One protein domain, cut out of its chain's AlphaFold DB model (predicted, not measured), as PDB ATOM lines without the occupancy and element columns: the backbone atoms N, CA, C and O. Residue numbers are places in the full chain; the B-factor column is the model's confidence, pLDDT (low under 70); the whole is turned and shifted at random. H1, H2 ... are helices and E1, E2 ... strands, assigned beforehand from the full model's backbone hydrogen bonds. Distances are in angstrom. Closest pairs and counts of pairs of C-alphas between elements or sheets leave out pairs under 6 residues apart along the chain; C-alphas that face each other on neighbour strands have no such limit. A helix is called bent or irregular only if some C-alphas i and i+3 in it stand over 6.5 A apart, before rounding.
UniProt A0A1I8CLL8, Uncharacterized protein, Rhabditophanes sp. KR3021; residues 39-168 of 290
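AT A GLANCE: This is residues 39 to 168 of the 290 residues of an uncharacterized protein of Rhabditophanes sp. KR3021 (UniProt A0A1I8CLL8). A six-stranded antiparallel sheet is folded back on itself into two leaves, E4 and E3 facing E1, E6 and E5, with the long, bent E2 as the hinge. From this body a loose helical arm reaches out: the long helix H2 leads away, and H3 folds back toward edge strand E4, while residues 146 to 153 stick out at the arm's far end. The printed part has 130 residues, with six named strands followed by three named helices; the sheet's order is E4, E3, E2, E1, E6, E5, and the class is mixed. The whole is compact, with a radius of gyration of the C-alphas of 16.1 A, and spans 49 by 40 by 22 A.

IN THESE COORDINATES: E1, residues 42 to 52, begins at C-alpha 42 (26.886, -19.546, 33.143), is 28.9 A long and bends by 60 degrees at residue 45. E2, residues 57 to 68, is also 28.9 A long and bends by 80 degrees at residue 64. Then come E3, residues 71 to 74, E4, residues 80 to 82, E5, residues 99 to 102, and E6, residues 105 to 109. H1 is residues 113 to 116. H2, residues 125 to 143, is 26.8 A long. H3, residues 148 to 162, is 20.4 A long and ends at C-alpha 162 (41.479, -33.081, 40.597); it is irregular, with C-alphas 149 and 152 8.1 A apart.

HOW THE PARTS SIT: The sheet is strongly twisted, and E1 to E4 form a meander, each strand the antiparallel neighbour of the one before. In the hairpin of E1 and E2, N 48 and O 61 are 2.8 A apart. In the hairpin of E2 and E3, N 71 and O 68 are 2.8 A apart; in that of E3 and E4, N 72 and O 81 are 2.8 A apart. E6 is antiparallel to E1, with N 49 and O 106 2.8 A apart, and forms a hairpin with E5, with N 101 and O 105 2.8 A apart. The closest C-alphas of the edge strands E4 and E5, those of Ile 82 and Leu 101, are 5.6 A apart. H1 is on the sheet, over E1, at a height over the sheet of 7.6 A. H2 only grazes the sheet with residues 126 to 134, and H3 only grazes it with residues 159 to 162. H2 and H3 are close but not clearly touching, their closest C-alphas, Leu 137 and Ser 161, 7.9 A apart; they run opposite ways at a shallow tilt of 27 degrees. In H2 every O i to N i+4 pair is within hydrogen-bond range, in H3 9 of 11; H1 is too short for such a pair.

THE WHOLE: The C-alphas of Asp 117 and Thr 149 are the two farthest apart, at 49.8 A. The printed part has no cut, and the link from E4 to E5, 16 residues, is long. The mean pLDDT of the printed part is 72.6; 57 residues are under 70, namely 39 to 41, 78, 86 and 112 to 163.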
ATOM      1  N   VAL A  39      31.980 -13.235  40.944       56.34
ATOM      2  CA  VAL A  39      32.199 -14.430  40.138       56.34
ATOM      3  C   VAL A  39      30.917 -14.704  39.356       56.34
ATOM      4  O   VAL A  39      29.873 -15.014  39.934       56.34
ATOM      5  N   THR A  40      30.976 -14.535  38.037       59.28
ATOM      6  CA  THR A  40      29.850 -14.804  37.139       59.28
ATOM      7  C   THR A  40      29.927 -16.240  36.634       59.28
ATOM      8  O   THR A  40      30.974 -16.703  36.186       59.28
ATOM      9  N   PHE A  41      28.809 -16.954  36.732       65.00
ATOM     10  CA  PHE A  41      28.670 -18.333  36.274       65.00
ATOM     11  C   PHE A  41      27.651 -18.374  35.144       65.00
ATOM     12  O   PHE A  41      26.627 -17.689  35.209       65.00
ATOM     13  N   SER A  42      27.895 -19.219  34.147       71.62
ATOM     14  CA  SER A  42      26.886 -19.546  33.143       71.62
ATOM     15  C   SER A  42      26.268 -20.893  33.482       71.62
ATOM     16  O   SER A  42      26.985 -21.870  33.701       71.62
ATOM     17  N   VAL A  43      24.940 -20.950  33.536       75.56
ATOM     18  CA  VAL A  43      24.206 -22.211  33.661       75.56
ATOM     19  C   VAL A  43      23.996 -22.764  32.262       75.56
ATOM     20  O   VAL A  43      23.579 -22.035  31.367       75.56
ATOM     21  N   ALA A  44      24.281 -24.043  32.066       81.12
ATOM     22  CA  ALA A  44      24.040 -24.708  30.797       81.12
ATOM     23  C   ALA A  44      23.554 -26.136  31.023       81.12
ATOM     24  O   ALA A  44      23.936 -26.792  31.992       81.12
ATOM     25  N   THR A  45      22.752 -26.636  30.090       87.31
ATOM     26  CA  THR A  45      22.559 -28.079  29.948       87.31
ATOM     27  C   THR A  45      23.684 -28.621  29.077       87.31
ATOM     28  O   THR A  45      23.925 -28.137  27.963       87.31
ATOM     29  N   VAL A  46      24.385 -29.620  29.596       91.44
ATOM     30  CA  VAL A  46      25.492 -30.291  28.922       91.44
ATOM     31  C   VAL A  46      25.170 -31.768  28.757       91.44
ATOM     32  O   VAL A  46      24.548 -32.386  29.622       91.44
ATOM     33  N   GLU A  47      25.615 -32.345  27.649       95.44
ATOM     34  CA  GLU A  47      25.669 -33.790  27.477       95.44
ATOM     35  C   GLU A  47      27.021 -34.268  28.003       95.44
ATOM     36  O   GLU A  47      28.066 -33.931  27.443       95.44
ATOM     37  N   MET A  48      27.001 -35.037  29.086       95.12
ATOM     38  CA  MET A  48      28.169 -35.713  29.633       95.12
ATOM     39  C   MET A  48      28.377 -37.030  28.900       95.12
ATOM     40  O   MET A  48      27.432 -37.778  28.653       95.12
ATOM     41  N   ILE A  49      29.628 -37.334  28.577       95.88
ATOM     42  CA  ILE A  49      30.017 -38.505  27.799       95.88
ATOM     43  C   ILE A  49      31.142 -39.213  28.548       95.88
ATOM     44  O   ILE A  49      32.260 -38.705  28.635       95.88
ATOM     45  N   LYS A  50      30.867 -40.407  29.071       94.38
ATOM     46  CA  LYS A  50      31.888 -41.296  29.635       94.38
ATOM     47  C   LYS A  50      32.288 -42.312  28.580       94.38
ATOM     48  O   LYS A  50      31.486 -43.168  28.203       94.38
ATOM     49  N   TYR A  51      33.528 -42.221  28.123       94.06
ATOM     50  CA  TYR A  51      34.095 -43.182  27.192       94.06
ATOM     51  C   TYR A  51      34.695 -44.381  27.943       94.06
ATOM     52  O   TYR A  51      35.466 -44.234  28.890       94.06
ATOM     53  N   ASP A  52      34.303 -45.579  27.519       93.94
ATOM     54  CA  ASP A  52      34.840 -46.860  27.956       93.94
ATOM     55  C   ASP A  52      35.903 -47.304  26.951       93.94
ATOM     56  O   ASP A  52      35.600 -47.842  25.878       93.94
ATOM     57  N   PHE A  53      37.162 -47.065  27.319       93.06
ATOM     58  CA  PHE A  53      38.295 -47.441  26.491       93.06
ATOM     59  C   PHE A  53      38.406 -48.950  26.297       93.06
ATOM     60  O   PHE A  53      38.930 -49.353  25.269       93.06
ATOM     61  N   GLU A  54      37.932 -49.805  27.205       91.94
ATOM     62  CA  GLU A  54      38.075 -51.251  27.022       91.94
ATOM     63  C   GLU A  54      37.177 -51.755  25.890       91.94
ATOM     64  O   GLU A  54      37.630 -52.476  24.994       91.94
ATOM     65  N   HIS A  55      35.927 -51.300  25.890       92.75
ATOM     66  CA  HIS A  55      34.893 -51.777  24.975       92.75
ATOM     67  C   HIS A  55      34.687 -50.896  23.736       92.75
ATOM     68  O   HIS A  55      33.917 -51.281  22.862       92.75
ATOM     69  N   ASP A  56      35.363 -49.747  23.639       91.94
ATOM     70  CA  ASP A  56      35.144 -48.746  22.579       91.94
ATOM     71  C   ASP A  56      33.709 -48.205  22.546       91.94
ATOM     72  O   ASP A  56      33.101 -48.026  21.489       91.94
ATOM     73  N   THR A  57      33.125 -47.999  23.724       94.56
ATOM     74  CA  THR A  57      31.732 -47.550  23.843       94.56
ATOM     75  C   THR A  57      31.644 -46.251  24.618       94.56
ATOM     76  O   THR A  57      32.517 -45.925  25.416       94.56
ATOM     77  N   CYS A  58      30.580 -45.491  24.385       96.19
ATOM     78  CA  CYS A  58      30.292 -44.282  25.140       96.19
ATOM     79  C   CYS A  58      28.978 -44.458  25.890       96.19
ATOM     80  O   CYS A  58      28.019 -45.025  25.364       96.19
ATOM     81  N   ARG A  59      28.930 -43.929  27.109       97.00
ATOM     82  CA  ARG A  59      27.690 -43.696  27.846       97.00
ATOM     83  C   ARG A  59      27.454 -42.201  27.902       97.00
ATOM     84  O   ARG A  59      28.363 -41.470  28.292       97.00
ATOM     85  N   THR A  60      26.258 -41.771  27.528       96.56
ATOM     86  CA  THR A  60      25.877 -40.361  27.552       96.56
ATOM     87  C   THR A  60      24.739 -40.122  28.532       96.56
ATOM     88  O   THR A  60      23.912 -41.006  28.766       96.56
ATOM     89  N   TYR A  61      24.737 -38.948  29.152       95.31
ATOM     90  CA  TYR A  61      23.653 -38.483  30.009       95.31
ATOM     91  C   TYR A  61      23.648 -36.954  30.053       95.31
ATOM     92  O   TYR A  61      24.700 -36.321  30.004       95.31
ATOM     93  N   GLU A  62      22.467 -36.352  30.133       94.12
ATOM     94  CA  GLU A  62      22.329 -34.899  30.222       94.12
ATOM     95  C   GLU A  62      22.343 -34.452  31.681       94.12
ATOM     96  O   GLU A  62      21.696 -35.061  32.538       94.12
ATOM     97  N   VAL A  63      23.053 -33.363  31.960       89.19
ATOM     98  CA  VAL A  63      23.046 -32.706  33.269       89.19
ATOM     99  C   VAL A  63      22.960 -31.202  33.089       89.19
ATOM    100  O   VAL A  63      23.422 -30.641  32.095       89.19
ATOM    101  N   GLN A  64      22.399 -30.527  34.084       85.00
ATOM    102  CA  GLN A  64      22.659 -29.104  34.243       85.00
ATOM    103  C   GLN A  64      24.030 -28.939  34.894       85.00
ATOM    104  O   GLN A  64      24.386 -29.672  35.821       85.00
ATOM    105  N   ALA A  65      24.796 -27.971  34.413       83.25
ATOM    106  CA  ALA A  65      26.103 -27.656  34.949       83.25
ATOM    107  C   ALA A  65      26.336 -26.148  35.006       83.25
ATOM    108  O   ALA A  65      25.809 -25.378  34.199       83.25
ATOM    109  N   TYR A  66      27.170 -25.743  35.957       78.56
ATOM    110  CA  TYR A  66      27.740 -24.405  36.001       78.56
ATOM    111  C   TYR A  66      29.078 -24.404  35.277       78.56
ATOM    112  O   TYR A  66      29.928 -25.258  35.530       78.56
ATOM    113  N   LEU A  67      29.274 -23.422  34.407       77.75
ATOM    114  CA  LEU A  67      30.530 -23.194  33.708       77.75
ATOM    115  C   LEU A  67      31.192 -21.944  34.270       77.75
ATOM    116  O   LEU A  67      30.588 -20.869  34.301       77.75
ATOM    117  N   PHE A  68      32.441 -22.091  34.702       74.19
ATOM    118  CA  PHE A  68      33.247 -20.989  35.210       74.19
ATOM    119  C   PHE A  68      34.723 -21.209  34.908       74.19
ATOM    120  O   PHE A  68      35.292 -22.203  35.343       74.19
ATOM    121  N   ASN A  69      35.334 -20.274  34.174       70.38
ATOM    122  CA  ASN A  69      36.779 -20.184  33.931       70.38
ATOM    123  C   ASN A  69      37.492 -21.546  33.749       70.38
ATOM    124  O   ASN A  69      38.373 -21.911  34.524       70.38
ATOM    125  N   GLY A  70      37.067 -22.343  32.762       73.75
ATOM    126  CA  GLY A  70      37.674 -23.655  32.500       73.75
ATOM    127  C   GLY A  70      37.258 -24.775  33.467       73.75
ATOM    128  O   GLY A  70      37.872 -25.834  33.467       73.75
ATOM    129  N   THR A  71      36.214 -24.574  34.267       75.00
ATOM    130  CA  THR A  71      35.633 -25.566  35.184       75.00
ATOM    131  C   THR A  71      34.164 -25.796  34.838       75.00
ATOM    132  O   THR A  71      33.455 -24.872  34.435       75.00
ATOM    133  N   LEU A  72      33.721 -27.035  35.011       82.12
ATOM    134  CA  LEU A  72      32.343 -27.486  34.897       82.12
ATOM    135  C   LEU A  72      31.930 -28.111  36.231       82.12
ATOM    136  O   LEU A  72      32.622 -28.988  36.739       82.12
ATOM    137  N   ILE A  73      30.820 -27.665  36.810       77.44
ATOM    138  CA  ILE A  73      30.296 -28.202  38.071       77.44
ATOM    139  C   ILE A  73      28.917 -28.793  37.805       77.44
ATOM    140  O   ILE A  73      27.991 -28.052  37.475       77.44
ATOM    141  N   GLU A  74      28.776 -30.109  37.950       79.12
ATOM    142  CA  GLU A  74      27.486 -30.792  37.824       79.12
ATOM    143  C   GLU A  74      26.551 -30.362  38.963       79.12
ATOM    144  O   GLU A  74      26.900 -30.472  40.140       79.12
ATOM    145  N   THR A  75      25.337 -29.904  38.647       70.81
ATOM    146  CA  THR A  75      24.418 -29.393  39.680       70.81
ATOM    147  C   THR A  75      23.802 -30.492  40.542       70.81
ATOM    148  O   THR A  75      23.500 -30.260  41.709       70.81
ATOM    149  N   SER A  76      23.612 -31.692  39.990       72.06
ATOM    150  CA  SER A  76      22.954 -32.810  40.678       72.06
ATOM    151  C   SER A  76      23.840 -33.512  41.703       72.06
ATOM    152  O   SER A  76      23.338 -34.067  42.677       72.06
ATOM    153  N   THR A  77      25.147 -33.538  41.458       70.00
ATOM    154  CA  THR A  77      26.132 -34.295  42.248       70.00
ATOM    155  C   THR A  77      27.115 -33.382  42.974       70.00
ATOM    156  O   THR A  77      27.871 -33.860  43.818       70.00
ATOM    157  N   SER A  78      27.139 -32.089  42.629       66.69
ATOM    158  CA  SER A  78      28.199 -31.146  42.995       66.69
ATOM    159  C   SER A  78      29.594 -31.619  42.564       66.69
ATOM    160  O   SER A  78      30.601 -31.184  43.128       66.69
ATOM    161  N   ALA A  79      29.672 -32.520  41.576       72.75
ATOM    162  CA  ALA A  79      30.937 -32.993  41.042       72.75
ATOM    163  C   ALA A  79      31.633 -31.856  40.289       72.75
ATOM    164  O   ALA A  79      31.060 -31.234  39.392       72.75
ATOM    165  N   LEU A  80      32.880 -31.582  40.674       75.06
ATOM    166  CA  LEU A  80      33.726 -30.583  40.036       75.06
ATOM    167  C   LEU A  80      34.588 -31.258  38.970       75.06
ATOM    168  O   LEU A  80      35.350 -32.180  39.259       75.06
ATOM    169  N   HIS A  81      34.504 -30.746  37.748       79.31
ATOM    170  CA  HIS A  81      35.284 -31.186  36.605       79.31
ATOM    171  C   HIS A  81      36.112 -30.030  36.063       79.31
ATOM    172  O   HIS A  81      35.605 -28.947  35.785       79.31
ATOM    173  N   ILE A  82      37.399 -30.270  35.856       77.06
ATOM    174  CA  ILE A  82      38.291 -29.280  35.257       77.06
ATOM    175  C   ILE A  82      38.384 -29.586  33.775       77.06
ATOM    176  O   ILE A  82      38.722 -30.708  33.387       77.06
ATOM    177  N   ILE A  83      38.109 -28.583  32.952       82.31
ATOM    178  CA  ILE A  83      38.230 -28.685  31.506       82.31
ATOM    179  C   ILE A  83      39.720 -28.749  31.181       82.31
ATOM    180  O   ILE A  83      40.468 -27.787  31.352       82.31
ATOM    181  N   SER A  84      40.161 -29.923  30.747       78.19
ATOM    182  CA  SER A  84      41.563 -30.197  30.479       78.19
ATOM    183  C   SER A  84      41.991 -29.560  29.165       78.19
ATOM    184  O   SER A  84      41.317 -29.689  28.143       78.19
ATOM    185  N   THR A  85      43.156 -28.915  29.173       70.25
ATOM    186  CA  THR A  85      43.837 -28.462  27.951       70.25
ATOM    187  C   THR A  85      44.625 -29.584  27.281       70.25
ATOM    188  O   THR A  85      45.025 -29.454  26.128       70.25
ATOM    189  N   SER A  86      44.867 -30.685  27.998       67.88
ATOM    190  CA  SER A  86      45.594 -31.837  27.484       67.88
ATOM    191  C   SER A  86      44.598 -32.892  27.019       67.88
ATOM    192  O   SER A  86      43.746 -33.317  27.792       67.88
ATOM    193  N   GLU A  87      44.713 -33.334  25.773       71.75
ATOM    194  CA  GLU A  87      43.783 -34.317  25.221       71.75
ATOM    195  C   GLU A  87      44.206 -35.744  25.611       71.75
ATOM    196  O   GLU A  87      45.395 -36.091  25.574       71.75
ATOM    197  N   GLY A  88      43.232 -36.561  26.023       71.00
ATOM    198  CA  GLY A  88      43.348 -38.021  26.096       71.00
ATOM    199  C   GLY A  88      42.948 -38.676  24.771       71.00
ATOM    200  O   GLY A  88      42.649 -37.987  23.793       71.00
ATOM    201  N   HIS A  89      42.921 -40.009  24.714       83.19
ATOM    202  CA  HIS A  89      42.419 -40.706  23.533       83.19
ATOM    203  C   HIS A  89      40.924 -40.412  23.361       83.19
ATOM    204  O   HIS A  89      40.120 -40.627  24.272       83.19
ATOM    205  N   ARG A  90      40.542 -39.936  22.173       90.31
ATOM    206  CA  ARG A  90      39.150 -39.642  21.840       90.31
ATOM    207  C   ARG A  90      38.564 -40.802  21.047       90.31
ATOM    208  O   ARG A  90      38.838 -40.951  19.854       90.31
ATOM    209  N   GLY A  91      37.736 -41.600  21.721       89.50
ATOM    210  CA  GLY A  91      36.977 -42.675  21.090       89.50
ATOM    211  C   GLY A  91      36.075 -42.158  19.968       89.50
ATOM    212  O   GLY A  91      35.615 -41.016  19.996       89.50
ATOM    213  N   CYS A  92      35.781 -43.004  18.982       90.69
ATOM    214  CA  CYS A  92      34.992 -42.605  17.812       90.69
ATOM    215  C   CYS A  92      33.550 -42.195  18.139       90.69
ATOM    216  O   CYS A  92      32.930 -41.452  17.379       90.69
ATOM    217  N   CYS A  93      33.018 -42.669  19.265       93.00
ATOM    218  CA  CYS A  93      31.707 -42.280  19.774       93.00
ATOM    219  C   CYS A  93      31.699 -40.909  20.475       93.00
ATOM    220  O   CYS A  93      30.624 -40.412  20.795       93.00
ATOM    221  N   VAL A  94      32.864 -40.284  20.696       93.62
ATOM    222  CA  VAL A  94      32.973 -38.945  21.284       93.62
ATOM    223  C   VAL A  94      32.945 -37.884  20.170       93.62
ATOM    224  O   VAL A  94      33.840 -37.869  19.313       93.62
ATOM    225  N   PRO A  95      31.968 -36.957  20.170       92.75
ATOM    226  CA  PRO A  95      31.866 -35.884  19.184       92.75
ATOM    227  C   PRO A  95      33.128 -35.016  19.097       92.75
ATOM    228  O   PRO A  95      33.831 -34.800  20.081       92.75
ATOM    229  N   ALA A  96      33.419 -34.476  17.911       89.75
ATOM    230  CA  ALA A  96      34.627 -33.670  17.682       89.75
ATOM    231  C   ALA A  96      34.626 -32.320  18.415       89.75
ATOM    232  O   ALA A  96      35.685 -31.764  18.680       89.75
ATOM    233  N   ASN A  97      33.447 -31.796  18.748       90.31
ATOM    234  CA  ASN A  97      33.279 -30.571  19.525       90.31
ATOM    235  C   ASN A  97      33.300 -30.807  21.045       90.31
ATOM    236  O   ASN A  97      33.210 -29.834  21.796       90.31
ATOM    237  N   ALA A  98      33.399 -32.061  21.500       92.38
ATOM    238  CA  ALA A  98      33.413 -32.375  22.918       92.38
ATOM    239  C   ALA A  98      34.693 -31.860  23.590       92.38
ATOM    240  O   ALA A  98      35.782 -31.877  23.015       92.38
ATOM    241  N   LYS A  99      34.557 -31.397  24.829       91.56
ATOM    242  CA  LYS A  99      35.658 -30.898  25.655       91.56
ATOM    243  C   LYS A  99      36.026 -31.936  26.704       91.56
ATOM    244  O   LYS A  99      35.140 -32.537  27.304       91.56
ATOM    245  N   TYR A 100      37.323 -32.149  26.910       90.06
ATOM    246  CA  TYR A 100      37.820 -33.188  27.806       90.06
ATOM    247  C   TYR A 100      37.763 -32.751  29.272       90.06
ATOM    248  O   TYR A 100      38.212 -31.657  29.610       90.06
ATOM    249  N   LEU A 101      37.241 -33.614  30.141       87.56
ATOM    250  CA  LEU A 101      37.103 -33.396  31.586       87.56
ATOM    251  C   LEU A 101      38.037 -34.281  32.424       87.56
ATOM    252  O   LEU A 101      37.944 -34.265  33.652       87.56
ATOM    253  N   ASN A 102      38.972 -34.990  31.778       84.81
ATOM    254  CA  ASN A 102      39.844 -36.017  32.366       84.81
ATOM    255  C   ASN A 102      39.120 -37.339  32.666       84.81
ATOM    256  O   ASN A 102      37.895 -37.420  32.613       84.81
ATOM    257  N   ASP A 103      39.888 -38.396  32.935       85.19
ATOM    258  CA  ASP A 103      39.400 -39.753  33.190       85.19
ATOM    259  C   ASP A 103      38.402 -40.226  32.116       85.19
ATOM    260  O   ASP A 103      37.330 -40.726  32.431       85.19
ATOM    261  N   ASN A 104      38.674 -40.023  30.823       89.75
ATOM    262  CA  ASN A 104      37.749 -40.385  29.733       89.75
ATOM    263  C   ASN A 104      36.337 -39.764  29.826       89.75
ATOM    264  O   ASN A 104      35.411 -40.246  29.165       89.75
ATOM    265  N   PHE A 105      36.149 -38.712  30.626       90.94
ATOM    266  CA  PHE A 105      34.942 -37.898  30.601       90.94
ATOM    267  C   PHE A 105      35.089 -36.762  29.601       90.94
ATOM    268  O   PHE A 105      36.132 -36.115  29.494       90.94
ATOM    269  N   TRP A 106      34.009 -36.503  28.886       93.25
ATOM    270  CA  TRP A 106      33.883 -35.416  27.937       93.25
ATOM    271  C   TRP A 106      32.532 -34.744  28.128       93.25
ATOM    272  O   TRP A 106      31.609 -35.359  28.660       93.25
ATOM    273  N   PHE A 107      32.397 -33.506  27.662       93.44
ATOM    274  CA  PHE A 107      31.090 -32.868  27.587       93.44
ATOM    275  C   PHE A 107      30.885 -32.098  26.289       93.44
ATOM    276  O   PHE A 107      31.836 -31.597  25.681       93.44
ATOM    277  N   VAL A 108      29.621 -31.982  25.897       93.50
ATOM    278  CA  VAL A 108      29.154 -31.138  24.797       93.50
ATOM    279  C   VAL A 108      28.094 -30.180  25.333       93.50
ATOM    280  O   VAL A 108      27.244 -30.559  26.133       93.50
ATOM    281  N   LEU A 109      28.142 -28.924  24.895       90.06
ATOM    282  CA  LEU A 109      27.088 -27.952  25.182       90.06
ATOM    283  C   LEU A 109      25.881 -28.244  24.288       90.06
ATOM    284  O   LEU A 109      26.022 -28.221  23.067       90.06
ATOM    285  N   ILE A 110      24.720 -28.512  24.894       85.62
ATOM    286  CA  ILE A 110      23.478 -28.785  24.152       85.62
ATOM    287  C   ILE A 110      22.841 -27.472  23.695       85.62
ATOM    288  O   ILE A 110      22.429 -27.350  22.544       85.62
ATOM    289  N   ASP A 111      22.816 -26.469  24.576       72.06
ATOM    290  CA  ASP A 111      22.263 -25.151  24.280       72.06
ATOM    291  C   ASP A 111      23.290 -24.045  24.554       72.06
ATOM    292  O   ASP A 111      23.552 -23.660  25.693       72.06
ATOM    293  N   ILE A 112      23.885 -23.534  23.475       62.34
ATOM    294  CA  ILE A 112      24.844 -22.422  23.515       62.34
ATOM    295  C   ILE A 112      24.132 -21.099  23.850       62.34
ATOM    296  O   ILE A 112      24.754 -20.193  24.400       62.34
ATOM    297  N   ASN A 113      22.830 -20.981  23.568       53.72
ATOM    298  CA  ASN A 113      22.063 -19.759  23.814       53.72
ATOM    299  C   ASN A 113      21.622 -19.646  25.282       53.72
ATOM    300  O   ASN A 113      21.500 -18.533  25.788       53.72
ATOM    301  N   ALA A 114      21.479 -20.771  25.992       51.06
ATOM    302  CA  ALA A 114      21.230 -20.798  27.439       51.06
ATOM    303  C   ALA A 114      22.392 -20.213  28.273       51.06
ATOM    304  O   ALA A 114      22.195 -19.815  29.418       51.06
ATOM    305  N   ILE A 115      23.589 -20.089  27.683       54.28
ATOM    306  CA  ILE A 115      24.778 -19.486  28.313       54.28
ATOM    307  C   ILE A 115      24.582 -17.972  28.556       54.28
ATOM    308  O   ILE A 115      25.281 -17.389  29.386       54.28
ATOM    309  N   LEU A 116      23.631 -17.331  27.858       45.62
ATOM    310  CA  LEU A 116      23.518 -15.872  27.747       45.62
ATOM    311  C   LEU A 116      22.425 -15.211  28.604       45.62
ATOM    312  O   LEU A 116      22.408 -13.985  28.672       45.62
ATOM    313  N   ASP A 117      21.594 -15.957  29.337       44.66
ATOM    314  CA  ASP A 117      20.605 -15.376  30.270       44.66
ATOM    315  C   ASP A 117      21.169 -15.214  31.699       44.66
ATOM    316  O   ASP A 117      20.488 -15.392  32.709       44.66
ATOM    317  N   GLY A 118      22.456 -14.854  31.785       44.59
ATOM    318  CA  GLY A 118      23.262 -14.677  33.001       44.59
ATOM    319  C   GLY A 118      22.841 -13.529  33.932       44.59
ATOM    320  O   GLY A 118      23.699 -12.826  34.459       44.59
ATOM    321  N   SER A 119      21.539 -13.323  34.154       44.09
ATOM    322  CA  SER A 119      20.996 -12.359  35.122       44.09
ATOM    323  C   SER A 119      20.124 -12.975  36.220       44.09
ATOM    324  O   SER A 119      19.575 -12.245  37.043       44.09
ATOM    325  N   SER A 120      20.018 -14.304  36.314       44.75
ATOM    326  CA  SER A 120      19.460 -14.926  37.519       44.75
ATOM    327  C   SER A 120      20.498 -14.908  38.639       44.75
ATOM    328  O   SER A 120      21.439 -15.694  38.687       44.75
ATOM    329  N   THR A 121      20.302 -13.957  39.542       47.03
ATOM    330  CA  THR A 121      20.879 -13.801  40.877       47.03
ATOM    331  C   THR A 121      20.778 -15.086  41.712       47.03
ATOM    332  O   THR A 121      19.991 -15.197  42.644       47.03
ATOM    333  N   THR A 122      21.622 -16.072  41.434       49.78
ATOM    334  CA  THR A 122      21.838 -17.246  42.296       49.78
ATOM    335  C   THR A 122      23.220 -17.149  42.930       49.78
ATOM    336  O   THR A 122      24.126 -17.917  42.635       49.78
ATOM    337  N   HIS A 123      23.399 -16.123  43.769       52.38
ATOM    338  CA  HIS A 123      24.718 -15.684  44.235       52.38
ATOM    339  C   HIS A 123      25.234 -16.340  45.527       52.38
ATOM    340  O   HIS A 123      26.437 -16.467  45.646       52.38
ATOM    341  N   ASN A 124      24.423 -16.782  46.497       51.19
ATOM    342  CA  ASN A 124      24.988 -17.093  47.833       51.19
ATOM    343  C   ASN A 124      25.065 -18.577  48.215       51.19
ATOM    344  O   ASN A 124      26.092 -19.012  48.737       51.19
ATOM    345  N   LEU A 125      24.024 -19.376  47.959       52.41
ATOM    346  CA  LEU A 125      24.047 -20.803  48.324       52.41
ATOM    347  C   LEU A 125      25.091 -21.580  47.502       52.41
ATOM    348  O   LEU A 125      25.877 -22.339  48.055       52.41
ATOM    349  N   TYR A 126      25.191 -21.287  46.207       57.12
ATOM    350  CA  TYR A 126      26.058 -22.021  45.280       57.12
ATOM    351  C   TYR A 126      27.532 -21.628  45.375       57.12
ATOM    352  O   TYR A 126      28.411 -22.475  45.247       57.12
ATOM    353  N   ILE A 127      27.808 -20.354  45.676       55.28
ATOM    354  CA  ILE A 127      29.150 -19.891  46.031       55.28
ATOM    355  C   ILE A 127      29.626 -20.603  47.308       55.28
ATOM    356  O   ILE A 127      30.780 -21.014  47.384       55.28
ATOM    357  N   THR A 128      28.731 -20.822  48.278       56.88
ATOM    358  CA  THR A 128      29.043 -21.560  49.514       56.88
ATOM    359  C   THR A 128      29.337 -23.034  49.239       56.88
ATOM    360  O   THR A 128      30.336 -23.541  49.743       56.88
ATOM    361  N   ASP A 129      28.544 -23.705  48.400       55.81
ATOM    362  CA  ASP A 129      28.794 -25.101  48.017       55.81
ATOM    363  C   ASP A 129      30.121 -25.243  47.264       55.81
ATOM    364  O   ASP A 129      30.941 -26.091  47.619       55.81
ATOM    365  N   MET A 130      30.391 -24.350  46.306       58.88
ATOM    366  CA  MET A 130      31.660 -24.295  45.580       58.88
ATOM    367  C   MET A 130      32.840 -24.038  46.528       58.88
ATOM    368  O   MET A 130      33.840 -24.749  46.465       58.88
ATOM    369  N   TYR A 131      32.735 -23.074  47.448       59.44
ATOM    370  CA  TYR A 131      33.775 -22.836  48.450       59.44
ATOM    371  C   TYR A 131      33.923 -24.005  49.419       59.44
ATOM    372  O   TYR A 131      35.042 -24.274  49.851       59.44
ATOM    373  N   SER A 132      32.856 -24.736  49.745       57.50
ATOM    374  CA  SER A 132      32.946 -25.940  50.575       57.50
ATOM    375  C   SER A 132      33.687 -27.059  49.842       57.50
ATOM    376  O   SER A 132      34.570 -27.685  50.426       57.50
ATOM    377  N   VAL A 133      33.432 -27.246  48.543       56.78
ATOM    378  CA  VAL A 133      34.145 -28.216  47.707       56.78
ATOM    379  C   VAL A 133      35.610 -27.805  47.577       56.78
ATOM    380  O   VAL A 133      36.489 -28.590  47.910       56.78
ATOM    381  N   ILE A 134      35.901 -26.552  47.214       59.03
ATOM    382  CA  ILE A 134      37.273 -26.034  47.060       59.03
ATOM    383  C   ILE A 134      38.055 -26.071  48.382       59.03
ATOM    384  O   ILE A 134      39.224 -26.455  48.401       59.03
ATOM    385  N   SER A 135      37.437 -25.698  49.505       53.62
ATOM    386  CA  SER A 135      38.082 -25.775  50.824       53.62
ATOM    387  C   SER A 135      38.305 -27.219  51.277       53.62
ATOM    388  O   SER A 135      39.373 -27.519  51.805       53.62
ATOM    389  N   SER A 136      37.370 -28.134  51.002       52.72
ATOM    390  CA  SER A 136      37.557 -29.570  51.263       52.72
ATOM    391  C   SER A 136      38.670 -30.169  50.400       52.72
ATOM    392  O   SER A 136      39.438 -31.004  50.872       52.72
ATOM    393  N   LEU A 137      38.808 -29.697  49.159       53.59
ATOM    394  CA  LEU A 137      39.890 -30.077  48.251       53.59
ATOM    395  C   LEU A 137      41.252 -29.572  48.759       53.59
ATOM    396  O   LEU A 137      42.207 -30.340  48.790       53.59
ATOM    397  N   ARG A 138      41.331 -28.342  49.286       54.25
ATOM    398  CA  ARG A 138      42.537 -27.841  49.975       54.25
ATOM    399  C   ARG A 138      42.868 -28.617  51.251       54.25
ATOM    400  O   ARG A 138      44.035 -28.805  51.563       54.25
ATOM    401  N   ILE A 139      41.871 -29.076  52.007       49.84
ATOM    402  CA  ILE A 139      42.101 -29.921  53.192       49.84
ATOM    403  C   ILE A 139      42.673 -31.282  52.780       49.84
ATOM    404  O   ILE A 139      43.537 -31.815  53.479       49.84
ATOM    405  N   LEU A 140      42.245 -31.822  51.634       49.75
ATOM    406  CA  LEU A 140      42.867 -33.004  51.047       49.75
ATOM    407  C   LEU A 140      44.323 -32.713  50.662       49.75
ATOM    408  O   LEU A 140      45.163 -33.491  51.091       49.75
ATOM    409  N   ASP A 141      44.649 -31.583  50.013       52.38
ATOM    410  CA  ASP A 141      46.046 -31.168  49.743       52.38
ATOM    411  C   ASP A 141      46.916 -31.174  51.013       52.38
ATOM    412  O   ASP A 141      48.030 -31.703  51.008       52.38
ATOM    413  N   THR A 142      46.399 -30.654  52.133       49.38
ATOM    414  CA  THR A 142      47.138 -30.605  53.406       49.38
ATOM    415  C   THR A 142      47.294 -31.982  54.065       49.38
ATOM    416  O   THR A 142      48.237 -32.205  54.826       49.38
ATOM    417  N   LEU A 143      46.383 -32.922  53.799       49.06
ATOM    418  CA  LEU A 143      46.393 -34.263  54.395       49.06
ATOM    419  C   LEU A 143      47.175 -35.296  53.556       49.06
ATOM    420  O   LEU A 143      47.629 -36.307  54.103       49.06
ATOM    421  N   TYR A 144      47.362 -35.066  52.253       50.41
ATOM    422  CA  TYR A 144      47.472 -36.159  51.283       50.41
ATOM    423  C   TYR A 144      48.793 -36.913  51.129       50.41
ATOM    424  O   TYR A 144      48.799 -37.995  50.546       50.41
ATOM    425  N   LEU A 145      49.912 -36.404  51.637       54.41
ATOM    426  CA  LEU A 145      51.233 -36.992  51.342       54.41
ATOM    427  C   LEU A 145      51.994 -37.436  52.598       54.41
ATOM    428  O   LEU A 145      53.161 -37.807  52.534       54.41
ATOM    429  N   SER A 146      51.327 -37.427  53.753       50.03
ATOM    430  CA  SER A 146      51.985 -37.570  55.055       50.03
ATOM    431  C   SER A 146      52.324 -39.012  55.466       50.03
ATOM    432  O   SER A 146      53.084 -39.187  56.421       50.03
ATOM    433  N   ARG A 147      51.814 -40.058  54.783       58.22
ATOM    434  CA  ARG A 147      52.123 -41.469  55.116       58.22
ATOM    435  C   ARG A 147      52.305 -42.376  53.884       58.22
ATOM    436  O   ARG A 147      51.407 -42.432  53.049       58.22
ATOM    437  N   PRO A 148      53.404 -43.161  53.797       57.28
ATOM    438  CA  PRO A 148      53.672 -44.051  52.658       57.28
ATOM    439  C   PRO A 148      52.664 -45.197  52.489       57.28
ATOM    440  O   PRO A 148      52.440 -45.657  51.374       57.28
ATOM    441  N   THR A 149      52.071 -45.681  53.586       60.47
ATOM    442  CA  THR A 149      51.251 -46.906  53.602       60.47
ATOM    443  C   THR A 149      49.950 -46.790  52.817       60.47
ATOM    444  O   THR A 149      49.520 -47.774  52.226       60.47
ATOM    445  N   ASP A 150      49.371 -45.591  52.742       65.69
ATOM    446  CA  ASP A 150      48.084 -45.353  52.071       65.69
ATOM    447  C   ASP A 150      48.245 -44.586  50.750       65.69
ATOM    448  O   ASP A 150      47.263 -44.178  50.125       65.69
ATOM    449  N   PHE A 151      49.491 -44.398  50.301       67.38
ATOM    450  CA  PHE A 151      49.837 -43.522  49.185       67.38
ATOM    451  C   PHE A 151      49.065 -43.850  47.903       67.38
ATOM    452  O   PHE A 151      48.466 -42.960  47.313       67.38
ATOM    453  N   HIS A 152      49.021 -45.116  47.478       66.50
ATOM    454  CA  HIS A 152      48.376 -45.494  46.212       66.50
ATOM    455  C   HIS A 152      46.849 -45.323  46.221       66.50
ATOM    456  O   HIS A 152      46.265 -44.890  45.222       66.50
ATOM    457  N   GLN A 153      46.198 -45.659  47.338       66.94
ATOM    458  CA  GLN A 153      44.745 -45.554  47.463       66.94
ATOM    459  C   GLN A 153      44.318 -44.091  47.514       66.94
ATOM    460  O   GLN A 153      43.431 -43.682  46.761       66.94
ATOM    461  N   ASN A 154      45.015 -43.307  48.335       65.94
ATOM    462  CA  ASN A 154      44.834 -41.872  48.396       65.94
ATOM    463  C   ASN A 154      45.070 -41.289  47.003       65.94
ATOM    464  O   ASN A 154      44.171 -40.687  46.422       65.94
ATOM    465  N   LEU A 155      46.221 -41.549  46.385       68.94
ATOM    466  CA  LEU A 155      46.565 -40.981  45.085       68.94
ATOM    467  C   LEU A 155      45.482 -41.196  44.016       68.94
ATOM    468  O   LEU A 155      45.242 -40.313  43.197       68.94
ATOM    469  N   THR A 156      44.803 -42.343  44.033       66.06
ATOM    470  CA  THR A 156      43.691 -42.623  43.115       66.06
ATOM    471  C   THR A 156      42.501 -41.691  43.347       66.06
ATOM    472  O   THR A 156      41.938 -41.165  42.388       66.06
ATOM    473  N   ILE A 157      42.118 -41.472  44.605       64.12
ATOM    474  CA  ILE A 157      41.044 -40.542  44.979       64.12
ATOM    475  C   ILE A 157      41.438 -39.115  44.580       64.12
ATOM    476  O   ILE A 157      40.649 -38.423  43.950       64.12
ATOM    477  N   PHE A 158      42.678 -38.708  44.839       67.25
ATOM    478  CA  PHE A 158      43.192 -37.395  44.444       67.25
ATOM    479  C   PHE A 158      43.194 -37.184  42.932       67.25
ATOM    480  O   PHE A 158      42.614 -36.223  42.440       67.25
ATOM    481  N   LYS A 159      43.746 -38.116  42.152       68.31
ATOM    482  CA  LYS A 159      43.717 -38.015  40.685       68.31
ATOM    483  C   LYS A 159      42.300 -37.843  40.136       68.31
ATOM    484  O   LYS A 159      42.110 -37.035  39.229       68.31
ATOM    485  N   LYS A 160      41.329 -38.563  40.713       64.06
ATOM    486  CA  LYS A 160      39.910 -38.464  40.350       64.06
ATOM    487  C   LYS A 160      39.306 -37.115  40.734       64.06
ATOM    488  O   LYS A 160      38.661 -36.500  39.896       64.06
ATOM    489  N   SER A 161      39.549 -36.638  41.952       58.62
ATOM    490  CA  SER A 161      38.994 -35.367  42.437       58.62
ATOM    491  C   SER A 161      39.548 -34.139  41.711       58.62
ATOM    492  O   SER A 161      38.876 -33.116  41.648       58.62
ATOM    493  N   PHE A 162      40.764 -34.227  41.167       60.59
ATOM    494  CA  PHE A 162      41.479 -33.081  40.597       60.59
ATOM    495  C   PHE A 162      41.683 -33.159  39.079       60.59
ATOM    496  O   PHE A 162      42.364 -32.305  38.513       60.59
ATOM    497  N   GLY A 163      41.134 -34.170  38.394       64.00
ATOM    498  CA  GLY A 163      41.240 -34.283  36.936       64.00
ATOM    499  C   GLY A 163      42.692 -34.185  36.451       64.00
ATOM    500  O   GLY A 163      43.054 -33.317  35.653       64.00
ATOM    501  N   MET A 164      43.570 -35.011  37.019       72.06
ATOM    502  CA  MET A 164      45.018 -34.941  36.797       72.06
ATOM    503  C   MET A 164      45.529 -36.020  35.854       72.06
ATOM    504  O   MET A 164      46.485 -36.739  36.156       72.06
ATOM    505  N   ASP A 165      44.907 -36.106  34.684       79.00
ATOM    506  CA  ASP A 165      45.442 -36.933  33.613       79.00
ATOM    507  C   ASP A 165      46.790 -36.403  33.143       79.00
ATOM    508  O   ASP A 165      47.032 -35.195  33.078       79.00
ATOM    509  N   GLY A 166      47.690 -37.330  32.824       77.56
ATOM    510  CA  GLY A 166      49.048 -36.985  32.425       77.56
ATOM    511  C   GLY A 166      49.928 -36.494  33.575       77.56
ATOM    512  O   GLY A 166      50.964 -35.896  33.306       77.56
ATOM    513  N   ILE A 167      49.557 -36.758  34.833       80.12
ATOM    514  CA  ILE A 167      50.432 -36.540  35.990       80.12
ATOM    515  C   ILE A 167      50.625 -37.868  36.726       80.12
ATOM    516  O   ILE A 167      49.685 -38.519  37.196       80.12
ATOM    517  N   HIS A 168      51.878 -38.294  36.819       82.62
ATOM    518  CA  HIS A 168      52.296 -39.419  37.643       82.62
ATOM    519  C   HIS A 168      52.888 -38.901  38.949       82.62
ATOM    520  O   HIS A 168      53.413 -37.801  38.989       82.62
TER     521      HIS A 168